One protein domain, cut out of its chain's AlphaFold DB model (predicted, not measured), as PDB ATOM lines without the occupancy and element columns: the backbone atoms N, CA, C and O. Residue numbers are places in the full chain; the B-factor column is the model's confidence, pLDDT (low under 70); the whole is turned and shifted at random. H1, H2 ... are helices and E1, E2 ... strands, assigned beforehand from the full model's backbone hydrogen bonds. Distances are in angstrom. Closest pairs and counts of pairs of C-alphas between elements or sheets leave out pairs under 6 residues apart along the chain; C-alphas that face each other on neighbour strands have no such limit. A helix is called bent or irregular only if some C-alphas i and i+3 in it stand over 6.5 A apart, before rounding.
ATOM      1  N   GLU A   3      24.305  10.974 -37.792       92.06
ATOM      2  CA  GLU A   3      22.862  10.832 -38.009       92.06
ATOM      3  C   GLU A   3      22.265  12.235 -38.100       92.06
ATOM      4  O   GLU A   3      22.363  13.024 -37.163       92.06
ATOM      5  N   HIS A   4      21.705  12.553 -39.262       91.62
ATOM      6  CA  HIS A   4      21.085  13.839 -39.558       91.62
ATOM      7  C   HIS A   4      19.683  13.924 -38.939       91.62
ATOM      8  O   HIS A   4      19.042  12.887 -38.721       91.62
ATOM      9  N   PRO A   5      19.141  15.141 -38.740       86.94
ATOM     10  CA  PRO A   5      17.713  15.316 -38.499       86.94
ATOM     11  C   PRO A   5      16.895  14.553 -39.555       86.94
ATOM     12  O   PRO A   5      17.179  14.630 -40.749       86.94
ATOM     13  N   GLY A   6      15.915  13.761 -39.119       85.38
ATOM     14  CA  GLY A   6      15.142  12.874 -40.003       85.38
ATOM     15  C   GLY A   6      15.713  11.459 -40.163       85.38
ATOM     16  O   GLY A   6      15.033  10.593 -40.706       85.38
ATOM     17  N   GLY A   7      16.902  11.172 -39.623       88.75
ATOM     18  CA  GLY A   7      17.428   9.809 -39.497       88.75
ATOM     19  C   GLY A   7      18.319   9.319 -40.628       88.75
ATOM     20  O   GLY A   7      18.703   8.151 -40.612       88.75
ATOM     21  N   ARG A   8      18.664  10.185 -41.589       92.88
ATOM     22  CA  ARG A   8      19.661   9.869 -42.619       92.88
ATOM     23  C   ARG A   8      21.026   9.663 -41.961       92.88
ATOM     24  O   ARG A   8      21.456  10.489 -41.158       92.88
ATOM     25  N   ARG A   9      21.718   8.582 -42.308       93.56
ATOM     26  CA  ARG A   9      22.993   8.156 -41.724       93.56
ATOM     27  C   ARG A   9      24.112   8.269 -42.742       93.56
ATOM     28  O   ARG A   9      24.055   7.671 -43.810       93.56
ATOM     29  N   GLU A  10      25.161   8.980 -42.369       95.06
ATOM     30  CA  GLU A  10      26.330   9.224 -43.208       95.06
ATOM     31  C   GLU A  10      27.599   8.707 -42.522       95.06
ATOM     32  O   GLU A  10      27.824   8.898 -41.315       95.06
ATOM     33  N   LEU A  11      28.456   8.047 -43.295       95.38
ATOM     34  CA  LEU A  11      29.791   7.648 -42.876       95.38
ATOM     35  C   LEU A  11      30.836   8.521 -43.566       95.38
ATOM     36  O   LEU A  11      31.004   8.454 -44.777       95.38
ATOM     37  N   LEU A  12      31.599   9.273 -42.776       96.12
ATOM     38  CA  LEU A  12      32.839   9.900 -43.227       96.12
ATOM     39  C   LEU A  12      33.994   8.955 -42.889       96.12
ATOM     40  O   LEU A  12      34.219   8.667 -41.709       96.12
ATOM     41  N   ALA A  13      34.686   8.447 -43.906       95.31
ATOM     42  CA  ALA A  13      35.756   7.465 -43.762       95.31
ATOM     43  C   ALA A  13      37.085   7.997 -44.330       95.31
ATOM     44  O   ALA A  13      37.089   8.585 -45.407       95.31
ATOM     45  N   PRO A  14      38.227   7.758 -43.661       95.75
ATOM     46  CA  PRO A  14      39.538   8.188 -44.152       95.75
ATOM     47  C   PRO A  14      40.011   7.422 -45.394       95.75
ATOM     48  O   PRO A  14      40.830   7.934 -46.149       95.75
ATOM     49  N   THR A  15      39.524   6.194 -45.600       95.06
ATOM     50  CA  THR A  15      39.878   5.336 -46.739       95.06
ATOM     51  C   THR A  15      38.666   4.544 -47.216       95.06
ATOM     52  O   THR A  15      37.746   4.266 -46.440       95.06
ATOM     53  N   GLU A  16      38.678   4.131 -48.486       95.25
ATOM     54  CA  GLU A  16      37.645   3.254 -49.055       95.25
ATOM     55  C   GLU A  16      37.562   1.905 -48.340       95.25
ATOM     56  O   GLU A  16      36.470   1.402 -48.094       95.25
ATOM     57  N   GLU A  17      38.710   1.318 -47.991       93.31
ATOM     58  CA  GLU A  17      38.777   0.036 -47.288       93.31
ATOM     59  C   GLU A  17      38.048   0.093 -45.944       93.31
ATOM     60  O   GLU A  17      37.175  -0.736 -45.675       93.31
ATOM     61  N   LEU A  18      38.349   1.110 -45.131       90.19
ATOM     62  CA  LEU A  18      37.696   1.282 -43.840       90.19
ATOM     63  C   LEU A  18      36.213   1.631 -44.010       90.19
ATOM     64  O   LEU A  18      35.377   1.115 -43.271       90.19
ATOM     65  N   GLY A  19      35.882   2.469 -44.998       92.44
ATOM     66  CA  GLY A  19      34.500   2.800 -45.340       92.44
ATOM     67  C   GLY A  19      33.674   1.554 -45.650       92.44
ATOM     68  O   GLY A  19      32.624   1.345 -45.043       92.44
ATOM     69  N   ARG A  20      34.192   0.678 -46.517       91.38
ATOM     70  CA  ARG A  20      33.559  -0.594 -46.885       91.38
ATOM     71  C   ARG A  20      33.399  -1.522 -45.685       91.38
ATOM     72  O   ARG A  20      32.299  -2.001 -45.437       91.38
ATOM     73  N   PHE A  21      34.457  -1.718 -44.899       88.25
ATOM     74  CA  PHE A  21      34.416  -2.580 -43.714       88.25
ATOM     75  C   PHE A  21      33.345  -2.141 -42.699       88.25
ATOM     76  O   PHE A  21      32.599  -2.964 -42.161       88.25
ATOM     77  N   ILE A  22      33.244  -0.833 -42.440       87.56
ATOM     78  CA  ILE A  22      32.243  -0.281 -41.521       87.56
ATOM     79  C   ILE A  22      30.837  -0.374 -42.142       87.56
ATOM     80  O   ILE A  22      29.889  -0.711 -41.433       87.56
ATOM     81  N   ALA A  23      30.686  -0.139 -43.449       88.06
ATOM     82  CA  ALA A  23      29.406  -0.242 -44.156       88.06
ATOM     83  C   ALA A  23      28.873  -1.686 -44.281       88.06
ATOM     84  O   ALA A  23      27.667  -1.901 -44.347       88.06
ATOM     85  N   GLU A  24      29.740  -2.700 -44.240       85.56
ATOM     86  CA  GLU A  24      29.318  -4.107 -44.117       85.56
ATOM     87  C   GLU A  24      28.697  -4.426 -42.749       85.56
ATOM     88  O   GLU A  24      28.003  -5.433 -42.589       85.56
ATOM     89  N   THR A  25      28.974  -3.583 -41.757       80.19
ATOM     90  CA  THR A  25      28.602  -3.773 -40.355       80.19
ATOM     91  C   THR A  25      27.384  -2.923 -39.974       80.19
ATOM     92  O   THR A  25      26.464  -3.406 -39.307       80.19
ATOM     93  N   TYR A  26      27.335  -1.672 -40.438       81.25
ATOM     94  CA  TYR A  26      26.220  -0.750 -40.229       81.25
ATOM     95  C   TYR A  26      25.663  -0.262 -41.560       81.25
ATOM     96  O   TYR A  26      26.410   0.006 -42.495       81.25
ATOM     97  N   SER A  27      24.348  -0.070 -41.625       84.62
ATOM     98  CA  SER A  27      23.711   0.541 -42.791       84.62
ATOM     99  C   SER A  27      23.880   2.058 -42.767       84.62
ATOM    100  O   SER A  27      23.514   2.707 -41.783       84.62
ATOM    101  N   PHE A  28      24.370   2.609 -43.873       91.12
ATOM    102  CA  PHE A  28      24.451   4.044 -44.126       91.12
ATOM    103  C   PHE A  28      23.718   4.377 -45.417       91.12
ATOM    104  O   PHE A  28      23.695   3.568 -46.341       91.12
ATOM    105  N   ASP A  29      23.142   5.571 -45.458       93.75
ATOM    106  CA  ASP A  29      22.536   6.134 -46.660       93.75
ATOM    107  C   ASP A  29      23.602   6.768 -47.566       93.75
ATOM    108  O   ASP A  29      23.418   6.836 -48.777       93.75
ATOM    109  N   ASP A  30      24.727   7.206 -46.986       94.44
ATOM    110  CA  ASP A  30      25.869   7.755 -47.719       94.44
ATOM    111  C   ASP A  30      27.211   7.386 -47.059       94.44
ATOM    112  O   ASP A  30      27.327   7.331 -45.828       94.44
ATOM    113  N   VAL A  31      28.235   7.144 -47.881       95.88
ATOM    114  CA  VAL A  31      29.613   6.866 -47.453       95.88
ATOM    115  C   VAL A  31      30.561   7.747 -48.255       95.88
ATOM    116  O   VAL A  31      30.740   7.561 -49.456       95.88
ATOM    117  N   ARG A  32      31.232   8.674 -47.572       96.50
ATOM    118  CA  ARG A  32      32.173   9.614 -48.180       96.50
ATOM    119  C   ARG A  32      33.584   9.329 -47.716       96.50
ATOM    120  O   ARG A  32      33.869   9.327 -46.517       96.50
ATOM    121  N   VAL A  33      34.473   9.136 -48.682       97.44
ATOM    122  CA  VAL A  33      35.898   8.945 -48.425       97.44
ATOM    123  C   VAL A  33      36.602  10.291 -48.495       97.44
ATOM    124  O   VAL A  33      36.607  10.943 -49.536       97.44
ATOM    125  N   LEU A  34      37.150  10.736 -47.367       97.38
ATOM    126  CA  LEU A  34      37.784  12.043 -47.219       97.38
ATOM    127  C   LEU A  34      38.781  12.048 -46.054       97.38
ATOM    128  O   LEU A  34      38.662  11.213 -45.158       97.38
ATOM    129  N   PRO A  35      39.746  12.984 -46.006       97.00
ATOM    130  CA  PRO A  35      40.668  13.078 -44.880       97.00
ATOM    131  C   PRO A  35      39.929  13.291 -43.556       97.00
ATOM    132  O   PRO A  35      39.128  14.216 -43.424       97.00
ATOM    133  N   VAL A  36      40.238  12.452 -42.569       97.19
ATOM    134  CA  VAL A  36      39.758  12.590 -41.190       97.19
ATOM    135  C   VAL A  36      40.962  12.836 -40.294       97.19
ATOM    136  O   VAL A  36      41.847  11.985 -40.207       97.19
ATOM    137  N   ALA A  37      40.989  13.975 -39.609       96.88
ATOM    138  CA  ALA A  37      42.024  14.303 -38.639       96.88
ATOM    139  C   ALA A  37      41.419  14.456 -37.243       96.88
ATOM    140  O   ALA A  37      40.339  15.022 -37.065       96.88
ATOM    141  N   VAL A  38      42.132  13.933 -36.245       96.81
ATOM    142  CA  VAL A  38      41.768  14.037 -34.832       96.81
ATOM    143  C   VAL A  38      42.982  14.528 -34.063       96.81
ATOM    144  O   VAL A  38      44.015  13.863 -34.024       96.81
ATOM    145  N   GLU A  39      42.835  15.672 -33.413       97.56
ATOM    146  CA  GLU A  39      43.868  16.290 -32.591       97.56
ATOM    147  C   GLU A  39      43.419  16.353 -31.136       97.56
ATOM    148  O   GLU A  39      42.237  16.534 -30.825       97.56
ATOM    149  N   ARG A  40      44.382  16.225 -30.221       96.69
ATOM    150  CA  ARG A  40      44.129  16.266 -28.783       96.69
ATOM    151  C   ARG A  40      45.175  17.106 -28.064       96.69
ATOM    152  O   ARG A  40      46.361  16.797 -28.103       96.69
ATOM    153  N   HIS A  41      44.701  18.064 -27.273       95.88
ATOM    154  CA  HIS A  41      45.511  18.865 -26.358       95.88
ATOM    155  C   HIS A  41      44.911  18.805 -24.951       95.88
ATOM    156  O   HIS A  41      43.960  19.517 -24.614       95.88
ATOM    157  N   GLY A  42      45.443  17.906 -24.119       95.50
ATOM    158  CA  GLY A  42      44.912  17.651 -22.779       95.50
ATOM    159  C   GLY A  42      43.458  17.149 -22.828       95.50
ATOM    160  O   GLY A  42      43.224  16.056 -23.365       95.50
ATOM    161  N   PRO A  43      42.485  17.888 -22.255       96.75
ATOM    162  CA  PRO A  43      41.066  17.541 -22.328       96.75
ATOM    163  C   PRO A  43      40.375  18.036 -23.608       96.75
ATOM    164  O   PRO A  43      39.220  17.684 -23.826       96.75
ATOM    165  N   ARG A  44      41.030  18.869 -24.425       98.19
ATOM    166  CA  ARG A  44      40.444  19.448 -25.642       98.19
ATOM    167  C   ARG A  44      40.716  18.551 -26.839       98.19
ATOM    168  O   ARG A  44      41.844  18.092 -27.022       98.19
ATOM    169  N   TRP A  45      39.692  18.356 -27.650       98.38
ATOM    170  CA  TRP A  45      39.713  17.563 -28.868       98.38
ATOM    171  C   TRP A  45      39.245  18.407 -30.044       98.38
ATOM    172  O   TRP A  45      38.350  19.242 -29.895       98.38
ATOM    173  N   SER A  46      39.847  18.167 -31.201       98.06
ATOM    174  CA  SER A  46      39.426  18.717 -32.484       98.06
ATOM    175  C   SER A  46      39.320  17.576 -33.482       98.06
ATOM    176  O   SER A  46      40.210  16.732 -33.547       98.06
ATOM    177  N   VAL A  47      38.230  17.535 -34.236       98.06
ATOM    178  CA  VAL A  47      37.991  16.575 -35.311       98.06
ATOM    179  C   VAL A  47      37.637  17.362 -36.559       98.06
ATOM    180  O   VAL A  47      36.719  18.181 -36.531       98.06
ATOM    181  N   THR A  48      38.345  17.104 -37.650       98.06
ATOM    182  CA  THR A  48      38.012  17.632 -38.973       98.06
ATOM    183  C   THR A  48      37.817  16.474 -39.936       98.06
ATOM    184  O   THR A  48      38.590  15.517 -39.953       98.06
ATOM    185  N   ALA A  49      36.736  16.533 -40.701       97.00
ATOM    186  CA  ALA A  49      36.367  15.507 -41.661       97.00
ATOM    187  C   ALA A  49      35.507  16.151 -42.750       97.00
ATOM    188  O   ALA A  49      34.285  16.169 -42.635       97.00
ATOM    189  N   GLY A  50      36.147  16.718 -43.778       94.69
ATOM    190  CA  GLY A  50      35.469  17.382 -44.894       94.69
ATOM    191  C   GLY A  50      34.485  18.459 -44.420       94.69
ATOM    192  O   GLY A  50      34.940  19.489 -43.925       94.69
ATOM    193  N   PRO A  51      33.160  18.244 -44.539       94.19
ATOM    194  CA  PRO A  51      32.158  19.219 -44.102       94.19
ATOM    195  C   PRO A  51      32.068  19.395 -42.582       94.19
ATOM    196  O   PRO A  51      31.453  20.357 -42.126       94.19
ATOM    197  N   LEU A  52      32.623  18.464 -41.798       97.62
ATOM    198  CA  LEU A  52      32.537  18.471 -40.345       97.62
ATOM    199  C   LEU A  52      33.783  19.110 -39.728       97.62
ATOM    200  O   LEU A  52      34.904  18.639 -39.928       97.62
ATOM    201  N   THR A  53      33.563  20.105 -38.876       98.06
ATOM    202  CA  THR A  53      34.527  20.547 -37.864       98.06
ATOM    203  C   THR A  53      33.877  20.424 -36.497       98.06
ATOM    204  O   THR A  53      32.860  21.057 -36.246       98.06
ATOM    205  N   LEU A  54      34.459  19.633 -35.599       97.94
ATOM    206  CA  LEU A  54      33.954  19.410 -34.247       97.94
ATOM    207  C   LEU A  54      35.061  19.686 -33.234       97.94
ATOM    208  O   LEU A  54      36.160  19.145 -33.335       97.94
ATOM    209  N   ARG A  55      34.762  20.484 -32.215       98.31
ATOM    210  CA  ARG A  55      35.645  20.714 -31.073       98.31
ATOM    211  C   ARG A  55      34.898  20.375 -29.802       98.31
ATOM    212  O   ARG A  55      33.760  20.792 -29.624       98.31
ATOM    213  N   PHE A  56      35.529  19.643 -28.896       98.19
ATOM    214  CA  PHE A  56      34.910  19.325 -27.612       98.19
ATOM    215  C   PHE A  56      35.929  19.224 -26.487       98.19
ATOM    216  O   PHE A  56      37.118  18.992 -26.708       98.19
ATOM    217  N   THR A  57      35.457  19.407 -25.258       98.25
ATOM    218  CA  THR A  57      36.267  19.264 -24.048       98.25
ATOM    219  C   THR A  57      35.722  18.132 -23.197       98.25
ATOM    220  O   THR A  57      34.526  18.070 -22.912       98.25
ATOM    221  N   THR A  58      36.605  17.239 -22.766       97.81
ATOM    222  CA  THR A  58      36.267  16.173 -21.824       97.81
ATOM    223  C   THR A  58      36.438  16.636 -20.383       97.81
ATOM    224  O   THR A  58      37.462  17.226 -20.034       97.81
ATOM    225  N   GLY A  59      35.492  16.275 -19.524       96.44
ATOM    226  CA  GLY A  59      35.606  16.415 -18.082       96.44
ATOM    227  C   GLY A  59      36.500  15.349 -17.441       96.44
ATOM    228  O   GLY A  59      37.132  14.505 -18.093       96.44
ATOM    229  N   ARG A  60      36.544  15.385 -16.107       94.06
ATOM    230  CA  ARG A  60      37.286  14.400 -15.312       94.06
ATOM    231  C   ARG A  60      36.646  13.018 -15.432       94.06
ATOM    232  O   ARG A  60      35.431  12.885 -15.563       94.06
ATOM    233  N   ARG A  61      37.487  11.989 -15.355       92.62
ATOM    234  CA  ARG A  61      37.050  10.592 -15.315       92.62
ATOM    235  C   ARG A  61      36.206  10.362 -14.060       92.62
ATOM    236  O   ARG A  61      36.688  10.591 -12.954       92.62
ATOM    237  N   GLY A  62      34.969   9.905 -14.238       86.06
ATOM    238  CA  GLY A  62      34.104   9.480 -13.133       86.06
ATOM    239  C   GLY A  62      34.400   8.048 -12.671       86.06
ATOM    240  O   GLY A  62      35.241   7.360 -13.250       86.06
ATOM    241  N   ALA A  63      33.660   7.566 -11.669       84.69
ATOM    242  CA  ALA A  63      33.856   6.228 -11.097       84.69
ATOM    243  C   ALA A  63      33.758   5.106 -12.147       84.69
ATOM    244  O   ALA A  63      34.617   4.230 -12.201       84.69
ATOM    245  N   LEU A  64      32.771   5.180 -13.047       80.12
ATOM    246  CA  LEU A  64      32.614   4.207 -14.131       80.12
ATOM    247  C   LEU A  64      33.827   4.184 -15.069       80.12
ATOM    248  O   LEU A  64      34.331   3.115 -15.391       80.12
ATOM    249  N   GLY A  65      34.336   5.349 -15.473       82.69
ATOM    250  CA  GLY A  65      35.542   5.415 -16.300       82.69
ATOM    251  C   GLY A  65      36.759   4.820 -15.586       82.69
ATOM    252  O   GLY A  65      37.578   4.153 -16.214       82.69
ATOM    253  N   ALA A  66      36.870   5.008 -14.264       84.75
ATOM    254  CA  ALA A  66      37.950   4.423 -13.469       84.75
ATOM    255  C   ALA A  66      37.866   2.890 -13.423       84.75
ATOM    256  O   ALA A  66      38.883   2.228 -13.625       84.75
ATOM    257  N   LEU A  67      36.662   2.336 -13.244       81.56
ATOM    258  CA  LEU A  67      36.416   0.892 -13.299       81.56
ATOM    259  C   LEU A  67      36.738   0.309 -14.679       81.56
ATOM    260  O   LEU A  67      37.431  -0.700 -14.769       81.56
ATOM    261  N   LEU A  68      36.298   0.965 -15.756       80.81
ATOM    262  CA  LEU A  68      36.587   0.520 -17.124       80.81
ATOM    263  C   LEU A  68      38.095   0.512 -17.407       80.81
ATOM    264  O   LEU A  68      38.603  -0.422 -18.023       80.81
ATOM    265  N   ARG A  69      38.827   1.509 -16.896       82.12
ATOM    266  CA  ARG A  69      40.283   1.597 -17.062       82.12
ATOM    267  C   ARG A  69      41.051   0.552 -16.260       82.12
ATOM    268  O   ARG A  69      42.179   0.228 -16.625       82.12
ATOM    269  N   ALA A  70      40.472   0.042 -15.176       80.12
ATOM    270  CA  ALA A  70      41.089  -1.015 -14.386       80.12
ATOM    271  C   ALA A  70      41.147  -2.350 -15.144       80.12
ATOM    272  O   ALA A  70      41.956  -3.204 -14.793       80.12
ATOM    273  N   VAL A  71      40.335  -2.529 -16.194       70.75
ATOM    274  CA  VAL A  71      40.339  -3.742 -17.016       70.75
ATOM    275  C   VAL A  71      41.613  -3.794 -17.871       70.75
ATOM    276  O   VAL A  71      41.796  -2.945 -18.751       70.75
ATOM    277  N   PRO A  72      42.487  -4.802 -17.693       75.50
ATOM    278  CA  PRO A  72      43.697  -4.923 -18.496       75.50
ATOM    279  C   PRO A  72      43.375  -5.065 -19.995       75.50
ATOM    280  O   PRO A  72      42.462  -5.816 -20.354       75.50
ATOM    281  N   PRO A  73      44.131  -4.420 -20.907       69.81
ATOM    282  CA  PRO A  73      43.851  -4.468 -22.345       69.81
ATOM    283  C   PRO A  73      43.727  -5.875 -22.959       69.81
ATOM    284  O   PRO A  73      42.857  -6.048 -23.813       69.81
ATOM    285  N   PRO A  74      44.512  -6.895 -22.548       72.31
ATOM    286  CA  PRO A  74      44.338  -8.257 -23.055       72.31
ATOM    287  C   PRO A  74      42.987  -8.873 -22.674       72.31
ATOM    288  O   PRO A  74      42.372  -9.539 -23.500       72.31
ATOM    289  N   LEU A  75      42.511  -8.607 -21.450       67.00
ATOM    290  CA  LEU A  75      41.220  -9.079 -20.941       67.00
ATOM    291  C   LEU A  75      40.058  -8.347 -21.608       67.00
ATOM    292  O   LEU A  75      39.104  -8.987 -22.037       67.00
ATOM    293  N   ALA A  76      40.171  -7.027 -21.778       62.22
ATOM    294  CA  ALA A  76      39.161  -6.226 -22.465       62.22
ATOM    295  C   ALA A  76      38.878  -6.740 -23.889       62.22
ATOM    296  O   ALA A  76      37.748  -6.674 -24.353       62.22
ATOM    297  N   ARG A  77      39.888  -7.296 -24.567       66.25
ATOM    298  CA  ARG A  77      39.768  -7.836 -25.930       66.25
ATOM    299  C   ARG A  77      39.164  -9.241 -25.996       66.25
ATOM    300  O   ARG A  77      38.876  -9.710 -27.092       66.25
ATOM    301  N   GLN A  78      38.984  -9.930 -24.866       68.25
ATOM    302  CA  GLN A  78      38.401 -11.273 -24.850       68.25
ATOM    303  C   GLN A  78      36.879 -11.193 -25.056       68.25
ATOM    304  O   GLN A  78      36.187 -10.597 -24.227       68.25
ATOM    305  N   PRO A  79      36.305 -11.849 -26.083       65.00
ATOM    306  CA  PRO A  79      34.857 -11.823 -26.320       65.00
ATOM    307  C   PRO A  79      34.022 -12.303 -25.122       65.00
ATOM    308  O   PRO A  79      32.914 -11.816 -24.901       65.00
ATOM    309  N   ALA A  80      34.555 -13.231 -24.316       61.81
ATOM    310  CA  ALA A  80      33.919 -13.699 -23.084       61.81
ATOM    311  C   ALA A  80      33.791 -12.588 -22.027       61.81
ATOM    312  O   ALA A  80      32.742 -12.460 -21.398       61.81
ATOM    313  N   TRP A  81      34.816 -11.743 -21.886       63.19
ATOM    314  CA  TRP A  81      34.781 -10.584 -20.994       63.19
ATOM    315  C   TRP A  81      33.755  -9.551 -21.463       63.19
ATOM    316  O   TRP A  81      32.969  -9.050 -20.664       63.19
ATOM    317  N   VAL A  82      33.694  -9.288 -22.773       59.81
ATOM    318  CA  VAL A  82      32.727  -8.335 -23.338       59.81
ATOM    319  C   VAL A  82      31.279  -8.784 -23.121       59.81
ATOM    320  O   VAL A  82      30.424  -7.955 -22.817       59.81
ATOM    321  N   ARG A  83      31.003 -10.093 -23.212       60.53
ATOM    322  CA  ARG A  83      29.682 -10.655 -22.870       60.53
ATOM    323  C   ARG A  83      29.361 -10.523 -21.382       60.53
ATOM    324  O   ARG A  83      28.210 -10.292 -21.040       60.53
ATOM    325  N   LEU A  84      30.358 -10.651 -20.508       60.94
ATOM    326  CA  LEU A  84      30.172 -10.536 -19.061       60.94
ATOM    327  C   LEU A  84      29.790  -9.106 -18.639       60.94
ATOM    328  O   LEU A  84      28.930  -8.928 -17.778       60.94
ATOM    329  N   ILE A  85      30.387  -8.086 -19.266       62.06
ATOM    330  CA  ILE A  85      30.104  -6.673 -18.955       62.06
ATOM    331  C   ILE A  85      28.848  -6.119 -19.652       62.06
ATOM    332  O   ILE A  85      28.438  -4.994 -19.363       62.06
ATOM    333  N   ASP A  86      28.210  -6.892 -20.534       58.91
ATOM    334  CA  ASP A  86      27.007  -6.477 -21.270       58.91
ATOM    335  C   ASP A  86      25.801  -6.266 -20.349       58.91
ATOM    336  O   ASP A  86      25.070  -5.285 -20.486       58.91
ATOM    337  N   THR A  87      25.634  -7.121 -19.343       56.78
ATOM    338  CA  THR A  87      24.553  -7.002 -18.358       56.78
ATOM    339  C   THR A  87      24.629  -5.697 -17.549       56.78
ATOM    340  O   THR A  87      23.647  -4.947 -17.554       56.78
ATOM    341  N   PRO A  88      25.758  -5.343 -16.896       55.66
ATOM    342  CA  PRO A  88      25.851  -4.065 -16.192       55.66
ATOM    343  C   PRO A  88      25.815  -2.857 -17.139       55.66
ATOM    344  O   PRO A  88      25.263  -1.826 -16.762       55.66
ATOM    345  N   ALA A  89      26.329  -2.958 -18.370       59.38
ATOM    346  CA  ALA A  89      26.258  -1.864 -19.343       59.38
ATOM    347  C   ALA A  89      24.811  -1.533 -19.757       59.38
ATOM    348  O   ALA A  89      24.432  -0.354 -19.788       59.38
ATOM    349  N   ARG A  90      23.983  -2.566 -19.986       58.44
ATOM    350  CA  ARG A  90      22.547  -2.408 -20.276       58.44
ATOM    351  C   ARG A  90      21.814  -1.750 -19.115       58.44
ATOM    352  O   ARG A  90      21.045  -0.821 -19.339       58.44
ATOM    353  N   LEU A  91      22.082  -2.202 -17.890       52.28
ATOM    354  CA  LEU A  91      21.399  -1.718 -16.688       52.28
ATOM    355  C   LEU A  91      21.815  -0.294 -16.289       52.28
ATOM    356  O   LEU A  91      20.973   0.486 -15.861       52.28
ATOM    357  N   LEU A  92      23.096   0.066 -16.430       53.56
ATOM    358  CA  LEU A  92      23.623   1.334 -15.906       53.56
ATOM    359  C   LEU A  92      23.585   2.493 -16.905       53.56
ATOM    360  O   LEU A  92      23.601   3.654 -16.488       53.56
ATOM    361  N   LYS A  93      23.605   2.215 -18.214       59.44
ATOM    362  CA  LYS A  93      23.674   3.259 -19.252       59.44
ATOM    363  C   LYS A  93      22.748   3.033 -20.445       59.44
ATOM    364  O   LYS A  93      22.763   3.857 -21.354       59.44
ATOM    365  N   GLY A  94      21.958   1.955 -20.459       56.09
ATOM    366  CA  GLY A  94      21.094   1.621 -21.595       56.09
ATOM    367  C   GLY A  94      21.870   1.240 -22.862       56.09
ATOM    368  O   GLY A  94      21.294   1.201 -23.946       56.09
ATOM    369  N   VAL A  95      23.173   0.965 -22.741       57.81
ATOM    370  CA  VAL A  95      24.052   0.639 -23.871       57.81
ATOM    371  C   VAL A  95      24.233  -0.873 -23.941       57.81
ATOM    372  O   VAL A  95      24.415  -1.532 -22.920       57.81
ATOM    373  N   ARG A  96      24.199  -1.432 -25.150       61.12
ATOM    374  CA  ARG A  96      24.520  -2.843 -25.396       61.12
ATOM    375  C   ARG A  96      25.996  -2.956 -25.775       61.12
ATOM    376  O   ARG A  96      26.451  -2.203 -26.632       61.12
ATOM    377  N   THR A  97      26.736  -3.884 -25.173       57.06
ATOM    378  CA  THR A  97      28.145  -4.164 -25.520       57.06
ATOM    379  C   THR A  97      28.302  -5.411 -26.386       57.06
ATOM    380  O   THR A  97      29.386  -5.660 -26.917       57.06
ATOM    381  N   TYR A  98      27.225  -6.182 -26.566       60.22
ATOM    382  CA  TYR A  98      27.166  -7.316 -27.482       60.22
ATOM    383  C   TYR A  98      25.854  -7.366 -28.273       60.22
ATOM    384  O   TYR A  98      24.755  -7.196 -27.727       60.22
ATOM    385  N   GLY A  99      25.974  -7.681 -29.560       60.00
ATOM    386  CA  GLY A  99      24.839  -7.915 -30.436       60.00
ATOM    387  C   GLY A  99      25.247  -8.417 -31.815       60.00
ATOM    388  O   GLY A  99      26.425  -8.579 -32.140       60.00
ATOM    389  N   THR A 100      24.236  -8.694 -32.626       58.25
ATOM    390  CA  THR A 100      24.408  -8.865 -34.065       58.25
ATOM    391  C   THR A 100      24.470  -7.483 -34.698       58.25
ATOM    392  O   THR A 100      23.528  -6.698 -34.557       58.25
ATOM    393  N   ALA A 101      25.562  -7.194 -35.394       58.28
ATOM    394  CA  ALA A 101      25.543  -6.167 -36.420       58.28
ATOM    395  C   ALA A 101      24.699  -6.669 -37.603       58.28
ATOM    396  O   ALA A 101      24.360  -7.856 -37.677       58.28
ATOM    397  N   GLY A 102      24.321  -5.773 -38.517       59.50
ATOM    398  CA  GLY A 102      23.651  -6.186 -39.751       59.50
ATOM    399  C   GLY A 102      24.451  -7.275 -40.485       59.50
ATOM    400  O   GLY A 102      25.645  -7.461 -40.243       59.50
ATOM    401  N   ASN A 103      23.792  -8.014 -41.380       59.78
ATOM    402  CA  ASN A 103      24.443  -8.998 -42.261       59.78
ATOM    403  C   ASN A 103      25.062 -10.222 -41.549       59.78
ATOM    404  O   ASN A 103      26.067 -10.768 -41.996       59.78
ATOM    405  N   GLY A 104      24.489 -10.663 -40.422       65.25
ATOM    406  CA  GLY A 104      24.913 -11.891 -39.728       65.25
ATOM    407  C   GLY A 104      26.229 -11.777 -38.946       65.25
ATOM    408  O   GLY A 104      26.679 -12.756 -38.346       65.25
ATOM    409  N   ARG A 105      26.834 -10.584 -38.902       70.81
ATOM    410  CA  ARG A 105      28.096 -10.321 -38.199       70.81
ATOM    411  C   ARG A 105      27.856 -10.175 -36.700       70.81
ATOM    412  O   ARG A 105      26.843  -9.633 -36.255       70.81
ATOM    413  N   ARG A 106      28.808 -10.646 -35.897       75.38
ATOM    414  CA  ARG A 106      28.774 -10.477 -34.436       75.38
ATOM    415  C   ARG A 106      29.773  -9.421 -34.016       75.38
ATOM    416  O   ARG A 106      30.923  -9.453 -34.455       75.38
ATOM    417  N   GLU A 107      29.324  -8.535 -33.140       71.44
ATOM    418  CA  GLU A 107      30.127  -7.431 -32.643       71.44
ATOM    419  C   GLU A 107      30.229  -7.429 -31.126       71.44
ATOM    420  O   GLU A 107      29.269  -7.699 -30.398       71.44
ATOM    421  N   TRP A 108      31.431  -7.094 -30.668       73.44
ATOM    422  CA  TRP A 108      31.778  -6.940 -29.267       73.44
ATOM    423  C   TRP A 108      32.411  -5.573 -29.062       73.44
ATOM    424  O   TRP A 108      33.422  -5.246 -29.682       73.44
ATOM    425  N   TYR A 109      31.826  -4.805 -28.154       73.44
ATOM    426  CA  TYR A 109      32.268  -3.482 -27.749       73.44
ATOM    427  C   TYR A 109      32.887  -3.531 -26.355       73.44
ATOM    428  O   TYR A 109      32.200  -3.522 -25.334       73.44
ATOM    429  N   ALA A 110      34.212  -3.553 -26.302       76.50
ATOM    430  CA  ALA A 110      34.948  -3.499 -25.052       76.50
ATOM    431  C   ALA A 110      35.230  -2.047 -24.661       76.50
ATOM    432  O   ALA A 110      36.237  -1.478 -25.089       76.50
ATOM    433  N   ALA A 111      34.358  -1.433 -23.860       79.06
ATOM    434  CA  ALA A 111      34.639  -0.121 -23.278       79.06
ATOM    435  C   ALA A 111      35.785  -0.223 -22.250       79.06
ATOM    436  O   ALA A 111      35.812  -1.128 -21.421       79.06
ATOM    437  N   GLN A 112      36.737   0.707 -22.311       81.25
ATOM    438  CA  GLN A 112      37.970   0.711 -21.508       81.25
ATOM    439  C   GLN A 112      38.225   2.044 -20.803       81.25
ATOM    440  O   GLN A 112      39.099   2.143 -19.951       81.25
ATOM    441  N   ASP A 113      37.514   3.099 -21.181       86.19
ATOM    442  CA  ASP A 113      37.585   4.388 -20.504       86.19
ATOM    443  C   ASP A 113      36.335   5.189 -20.848       86.19
ATOM    444  O   ASP A 113      35.748   4.999 -21.916       86.19
ATOM    445  N   LEU A 114      35.949   6.097 -19.960       90.25
ATOM    446  CA  LEU A 114      34.815   6.983 -20.179       90.25
ATOM    447  C   LEU A 114      35.064   8.329 -19.513       90.25
ATOM    448  O   LEU A 114      35.358   8.411 -18.317       90.25
ATOM    449  N   HIS A 115      34.875   9.385 -20.293       93.69
ATOM    450  CA  HIS A 115      34.905  10.763 -19.834       93.69
ATOM    451  C   HIS A 115      33.636  11.489 -20.295       93.69
ATOM    452  O   HIS A 115      33.287  11.370 -21.470       93.69
ATOM    453  N   PRO A 116      32.959  12.263 -19.429       95.06
ATOM    454  CA  PRO A 116      31.872  13.123 -19.882       95.06
ATOM    455  C   PRO A 116      32.421  14.192 -20.832       95.06
ATOM    456  O   PRO A 116      33.542  14.669 -20.645       95.06
ATOM    457  N   ILE A 117      31.644  14.584 -21.834       96.75
ATOM    458  CA  ILE A 117      31.918  15.781 -22.630       96.75
ATOM    459  C   ILE A 117      31.229  16.946 -21.923       96.75
ATOM    460  O   ILE A 117      30.037  16.891 -21.650       96.75
ATOM    461  N   THR A 118      31.994  17.976 -21.577       97.25
ATOM    462  CA  THR A 118      31.503  19.125 -20.798       97.25
ATOM    463  C   THR A 118      31.217  20.343 -21.662       97.25
ATOM    464  O   THR A 118      30.509  21.246 -21.238       97.25
ATOM    465  N   SER A 119      31.792  20.395 -22.863       97.31
ATOM    466  CA  SER A 119      31.479  21.400 -23.872       97.31
ATOM    467  C   SER A 119      31.756  20.838 -25.256       97.31
ATOM    468  O   SER A 119      32.684  20.043 -25.430       97.31
ATOM    469  N   ALA A 120      30.964  21.259 -26.234       97.75
ATOM    470  CA  ALA A 120      31.214  20.999 -27.639       97.75
ATOM    471  C   ALA A 120      30.739  22.185 -28.479       97.75
ATOM    472  O   ALA A 120      29.799  22.879 -28.097       97.75
ATOM    473  N   SER A 121      31.394  22.383 -29.612       97.56
ATOM    474  CA  SER A 121      30.916  23.192 -30.723       97.56
ATOM    475  C   SER A 121      31.204  22.439 -32.012       97.56
ATOM    476  O   SER A 121      32.197  21.710 -32.110       97.56
ATOM    477  N   GLY A 122      30.341  22.595 -33.007       97.25
ATOM    478  CA  GLY A 122      30.551  21.935 -34.279       97.25
ATOM    479  C   GLY A 122      29.854  22.646 -35.417       97.25
ATOM    480  O   GLY A 122      28.839  23.306 -35.222       97.25
ATOM    481  N   VAL A 123      30.430  22.493 -36.598       97.94
ATOM    482  CA  VAL A 123      29.892  22.978 -37.861       97.94
ATOM    483  C   VAL A 123      29.825  21.792 -38.807       97.94
ATOM    484  O   VAL A 123      30.802  21.044 -38.918       97.94
ATOM    485  N   LEU A 124      28.689  21.624 -39.473       96.31
ATOM    486  CA  LEU A 124      28.477  20.627 -40.515       96.31
ATOM    487  C   LEU A 124      27.925  21.321 -41.754       96.31
ATOM    488  O   LEU A 124      26.926  22.028 -41.663       96.31
ATOM    489  N   ASP A 125      28.593  21.155 -42.894       94.81
ATOM    490  CA  ASP A 125      28.201  21.789 -44.165       94.81
ATOM    491  C   ASP A 125      28.033  23.320 -44.034       94.81
ATOM    492  O   ASP A 125      27.150  23.937 -44.625       94.81
ATOM    493  N   GLY A 126      28.884  23.948 -43.213       95.69
ATOM    494  CA  GLY A 126      28.839  25.386 -42.928       95.69
ATOM    495  C   GLY A 126      27.758  25.819 -41.928       95.69
ATOM    496  O   GLY A 126      27.705  26.996 -41.583       95.69
ATOM    497  N   VAL A 127      26.938  24.894 -41.425       96.50
ATOM    498  CA  VAL A 127      25.864  25.161 -40.460       96.50
ATOM    499  C   VAL A 127      26.322  24.840 -39.039       96.50
ATOM    500  O   VAL A 127      26.860  23.764 -38.781       96.50
ATOM    501  N   ASP A 128      26.101  25.771 -38.109       96.75
ATOM    502  CA  ASP A 128      26.371  25.568 -36.682       96.75
ATOM    503  C   ASP A 128      25.428  24.504 -36.089       96.75
ATOM    504  O   ASP A 128      24.216  24.532 -36.310       96.75
ATOM    505  N   LEU A 129      25.993  23.551 -35.345       94.88
ATOM    506  CA  LEU A 129      25.265  22.424 -34.749       94.88
ATOM    507  C   LEU A 129      24.581  22.771 -33.417       94.88
ATOM    508  O   LEU A 129      23.920  21.917 -32.824       94.88
ATOM    509  N   GLY A 130      24.729  24.005 -32.939       95.19
ATOM    510  CA  GLY A 130      24.152  24.491 -31.699       95.19
ATOM    511  C   GLY A 130      24.924  24.069 -30.450       95.19
ATOM    512  O   GLY A 130      26.086  23.651 -30.474       95.19
ATOM    513  N   HIS A 131      24.257  24.223 -29.309       94.06
ATOM    514  CA  HIS A 131      24.828  23.917 -28.005       94.06
ATOM    515  C   HIS A 131      24.805  22.415 -27.705       94.06
ATOM    516  O   HIS A 131      23.913  21.682 -28.129       94.06
ATOM    517  N   LEU A 132      25.772  21.968 -26.899       95.81
ATOM    518  CA  LEU A 132      25.811  20.606 -26.379       95.81
ATOM    519  C   LEU A 132      24.524  20.288 -25.602       95.81
ATOM    520  O   LEU A 132      24.212  20.953 -24.616       95.81
ATOM    521  N   THR A 133      23.826  19.238 -26.021       94.44
ATOM    522  CA  THR A 133      22.613  18.726 -25.379       94.44
ATOM    523  C   THR A 133      22.705  17.213 -25.189       94.44
ATOM    524  O   THR A 133      23.613  16.562 -25.715       94.44
ATOM    525  N   ASP A 134      21.778  16.654 -24.419       93.38
ATOM    526  CA  ASP A 134      21.604  15.210 -24.309       93.38
ATOM    527  C   ASP A 134      21.288  14.587 -25.677       93.38
ATOM    528  O   ASP A 134      20.554  15.149 -26.490       93.38
ATOM    529  N   VAL A 135      21.813  13.386 -25.912       89.19
ATOM    530  CA  VAL A 135      21.491  12.563 -27.080       89.19
ATOM    531  C   VAL A 135      20.089  11.986 -26.897       89.19
ATOM    532  O   VAL A 135      19.901  11.006 -26.169       89.19
ATOM    533  N   ASP A 136      19.112  12.621 -27.538       87.25
ATOM    534  CA  ASP A 136      17.704  12.235 -27.517       87.25
ATOM    535  C   ASP A 136      17.030  12.614 -28.854       87.25
ATOM    536  O   ASP A 136      17.040  13.794 -29.216       87.25
ATOM    537  N   PRO A 137      16.458  11.657 -29.609       86.19
ATOM    538  CA  PRO A 137      16.417  10.220 -29.331       86.19
ATOM    539  C   PRO A 137      17.805   9.550 -29.417       86.19
ATOM    540  O   PRO A 137      18.740  10.120 -29.983       86.19
ATOM    541  N   PRO A 138      17.964   8.325 -28.879       84.62
ATOM    542  CA  PRO A 138      19.175   7.529 -29.066       84.62
ATOM    543  C   PRO A 138      19.526   7.359 -30.552       84.62
ATOM    544  O   PRO A 138      18.643   7.108 -31.375       84.62
ATOM    545  N   VAL A 139      20.817   7.443 -30.886       82.50
ATOM    546  CA  VAL A 139      21.295   7.249 -32.264       82.50
ATOM    547  C   VAL A 139      21.108   5.801 -32.717       82.50
ATOM    548  O   VAL A 139      21.217   4.854 -31.934       82.50
ATOM    549  N   ARG A 140      20.853   5.612 -34.011       81.81
ATOM    550  CA  ARG A 140      20.474   4.327 -34.616       81.81
ATOM    551  C   ARG A 140      21.605   3.757 -35.458       81.81
ATOM    552  O   ARG A 140      21.480   3.511 -36.663       81.81
ATOM    553  N   PHE A 141      22.715   3.500 -34.778       76.50
ATOM    554  CA  PHE A 141      23.881   2.835 -35.339       76.50
ATOM    555  C   PHE A 141      24.046   1.439 -34.740       76.50
ATOM    556  O   PHE A 141      24.346   1.282 -33.562       76.50
ATOM    557  N   GLY A 142      23.856   0.406 -35.562       68.94
ATOM    558  CA  GLY A 142      24.039  -0.979 -35.131       68.94
ATOM    559  C   GLY A 142      23.083  -1.393 -34.015       68.94
ATOM    560  O   GLY A 142      21.902  -1.052 -34.030       68.94
ATOM    561  N   PHE A 143      23.590  -2.180 -33.066       60.22
ATOM    562  CA  PHE A 143      22.775  -2.804 -32.021       60.22
ATOM    563  C   PHE A 143      22.723  -2.010 -30.706       60.22
ATOM    564  O   PHE A 143      21.941  -2.376 -29.827       60.22
ATOM    565  N   GLY A 144      23.534  -0.961 -30.541       63.78
ATOM    566  CA  GLY A 144      23.619  -0.163 -29.316       63.78
ATOM    567  C   GLY A 144      23.767   1.329 -29.613       63.78
ATOM    568  O   GLY A 144      24.383   1.704 -30.599       63.78
ATOM    569  N   SER A 145      23.210   2.175 -28.746       64.88
ATOM    570  CA  SER A 145      23.380   3.633 -28.817       64.88
ATOM    571  C   SER A 145      24.482   4.107 -27.867       64.88
ATOM    572  O   SER A 145      24.902   3.386 -26.961       64.88
ATOM    573  N   THR A 146      24.925   5.348 -28.036       72.06
ATOM    574  CA  THR A 146      25.719   6.067 -27.037       72.06
ATOM    575  C   THR A 146      24.901   6.337 -25.765       72.06
ATOM    576  O   THR A 146      23.666   6.353 -25.823       72.06
ATOM    577  N   PRO A 147      25.555   6.596 -24.612       80.56
ATOM    578  CA  PRO A 147      24.876   7.143 -23.442       80.56
ATOM    579  C   PRO A 147      24.129   8.439 -23.783       80.56
ATOM    580  O   PRO A 147      24.607   9.212 -24.614       80.56
ATOM    581  N   ARG A 148      23.006   8.698 -23.095       87.12
ATOM    582  CA  ARG A 148      22.225   9.942 -23.240       87.12
ATOM    583  C   ARG A 148      23.092  11.181 -23.010       87.12
ATOM    584  O   ARG A 148      23.126  12.068 -23.848       87.12
ATOM    585  N   SER A 149      23.843  11.219 -21.911       90.94
ATOM    586  CA  SER A 149      24.769  12.325 -21.660       90.94
ATOM    587  C   SER A 149      26.031  12.179 -22.525       90.94
ATOM    588  O   SER A 149      26.722  11.153 -22.410       90.94
ATOM    589  N   PRO A 150      26.382  13.189 -23.344       93.56
ATOM    590  CA  PRO A 150      27.526  13.137 -24.249       93.56
ATOM    591  C   PRO A 150      28.821  12.738 -23.541       93.56
ATOM    592  O   PRO A 150      29.186  13.283 -22.498       93.56
ATOM    593  N   SER A 151      29.521  11.750 -24.095       92.50
ATOM    594  CA  SER A 151      30.702  11.153 -23.469       92.50
ATOM    595  C   SER A 151      31.726  10.723 -24.515       92.50
ATOM    596  O   SER A 151      31.370  10.188 -25.560       92.50
ATOM    597  N   LEU A 152      33.010  10.885 -24.196       93.25
ATOM    598  CA  LEU A 152      34.101  10.233 -24.906       93.25
ATOM    599  C   LEU A 152      34.332   8.856 -24.283       93.25
ATOM    600  O   LEU A 152      34.698   8.754 -23.110       93.25
ATOM    601  N   VAL A 153      34.164   7.807 -25.082       87.50
ATOM    602  CA  VAL A 153      34.397   6.422 -24.662       87.50
ATOM    603  C   VAL A 153      35.579   5.859 -25.437       87.50
ATOM    604  O   VAL A 153      35.614   5.920 -26.664       87.50
ATOM    605  N   ARG A 154      36.551   5.282 -24.725       86.25
ATOM    606  CA  ARG A 154      37.566   4.437 -25.359       86.25
ATOM    607  C   ARG A 154      36.997   3.040 -25.475       86.25
ATOM    608  O   ARG A 154      36.613   2.453 -24.468       86.25
ATOM    609  N   ILE A 155      36.999   2.508 -26.683       80.44
ATOM    610  CA  ILE A 155      36.406   1.219 -26.990       80.44
ATOM    611  C   ILE A 155      37.322   0.429 -27.918       80.44
ATOM    612  O   ILE A 155      37.951   0.999 -28.807       80.44
ATOM    613  N   THR A 156      37.404  -0.881 -27.700       79.62
ATOM    614  CA  THR A 156      37.896  -1.818 -28.712       79.62
ATOM    615  C   THR A 156      36.702  -2.559 -29.296       79.62
ATOM    616  O   THR A 156      35.965  -3.209 -28.553       79.62
ATOM    617  N   SER A 157      36.525  -2.466 -30.611       75.75
ATOM    618  CA  SER A 157      35.500  -3.214 -31.337       75.75
ATOM    619  C   SER A 157      36.115  -4.468 -31.944       75.75
ATOM    620  O   SER A 157      37.112  -4.393 -32.661       75.75
ATOM    621  N   THR A 158      35.529  -5.627 -31.664       78.62
ATOM    622  CA  THR A 158      35.852  -6.874 -32.358       78.62
ATOM    623  C   THR A 158      34.667  -7.249 -33.224       78.62
ATOM    624  O   THR A 158      33.554  -7.384 -32.722       78.62
ATOM    625  N   VAL A 159      34.920  -7.424 -34.517       77.38
ATOM    626  CA  VAL A 159      33.921  -7.864 -35.489       77.38
ATOM    627  C   VAL A 159      34.324  -9.249 -35.955       77.38
ATOM    628  O   VAL A 159      35.456  -9.449 -36.394       77.38
ATOM    629  N   ARG A 160      33.412 -10.213 -35.843       78.69
ATOM    630  CA  ARG A 160      33.605 -11.545 -36.416       78.69
ATOM    631  C   ARG A 160      32.688 -11.705 -37.617       78.69
ATOM    632  O   ARG A 160      31.463 -11.671 -37.465       78.69
ATOM    633  N   SER A 161      33.309 -11.883 -38.775       71.31
ATOM    634  CA  SER A 161      32.659 -12.312 -40.009       71.31
ATOM    635  C   SER A 161      32.197 -13.767 -39.862       71.31
ATOM    636  O   SER A 161      32.866 -14.556 -39.185       71.31
TER     637      SER A 161
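What this domain is: This is residues 3 to 161 of the 162 residues of an uncharacterized protein of Actinoplanes lutulentus (UniProt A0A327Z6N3). One twisted antiparallel sheet arches over like an open horseshoe, with long strand E7 running through its bend, E3, E4 and E5 in one leg, and E6 and E8 in the other. Parallel strands E1 and E2 with helix H1 make a small unit at the foot of the first leg, while H2, H3 and H4 line the second. The printed part has 159 residues, with four named helices and eight named strands in the order E1 H1 E2 E3 E4 E5 H2 H3 H4 E6 E7 E8; the class is mixed. The whole is compact, with a radius of gyration of the C-alphas of 16.0 A and spans of 44 by 37 by 27 A.

How they stand to each other: In the branched sheet E7, residues 106 to 124, has three antiparallel neighbours in staggered pairing: E6, residues 98 to 100, E8, residues 151 to 160, and E5, residues 52 to 58. E7 bends by 112 degrees at residue 121, E8 by 57 degrees at 154. N 107 and O 99 are 3.1 A apart, N 110 and O 156 2.9 A, and N 55 and O 121 2.8 A, within hydrogen-bond range. E3, residues 36 to 41, and E4, residues 44 to 49, form a hairpin, with N 39 to O 46 at 2.8 A; E4 and E5 form another, with N 47 to O 54 at 2.8 A. E3 E4 E5 and E6 E7 E8 are meanders, each strand the antiparallel neighbour of the one before. H2, residues 63 to 70, stands at the sheet's level, height 0.5 A; the closest C-alphas of H2 and E7 are Gly 65 and Leu 114, 4.2 A. H4, residues 79 to 93, is also at the sheet's level, height 3.4 A, and only just irregular, with C-alphas 84 and 87 6.7 A apart. H3, residues 73 to 76, only grazes the sheet. E1, residues 9 to 13, H1, residues 16 to 23, and E2, residues 30 to 33, form a strand-helix-strand unit, two parallel neighbour strands with a helix between, its crossover right-handed; N 32 and O 11 are 2.8 A apart. Every O i to N i+4 pair is within hydrogen-bond range in H1 and H2, 9 of 11 in H4; H3 is too short for one, and its one O i to N i+3 pair is out of range.

Where its parts are: E7 spans 31.7 A, from C-alpha 106 at (28.774, -10.477, -34.436) to C-alpha 124 at (28.477, 20.627, -40.515). E8 spans 26.3 A, H4 20.1 A and E5 19.0 A. E1 begins at C-alpha 9, (22.993, 8.156, -41.724).

The domain as a whole: The two C-alphas farthest apart, of Ala 80 and Gly 126, are 44.1 A apart. The printed part has no cut. The link from E7 to E8, residues 125 to 150, is long. Mean pLDDT of the printed part is 83.3; residues 73, 75 to 104 and 142 to 145 are under 70.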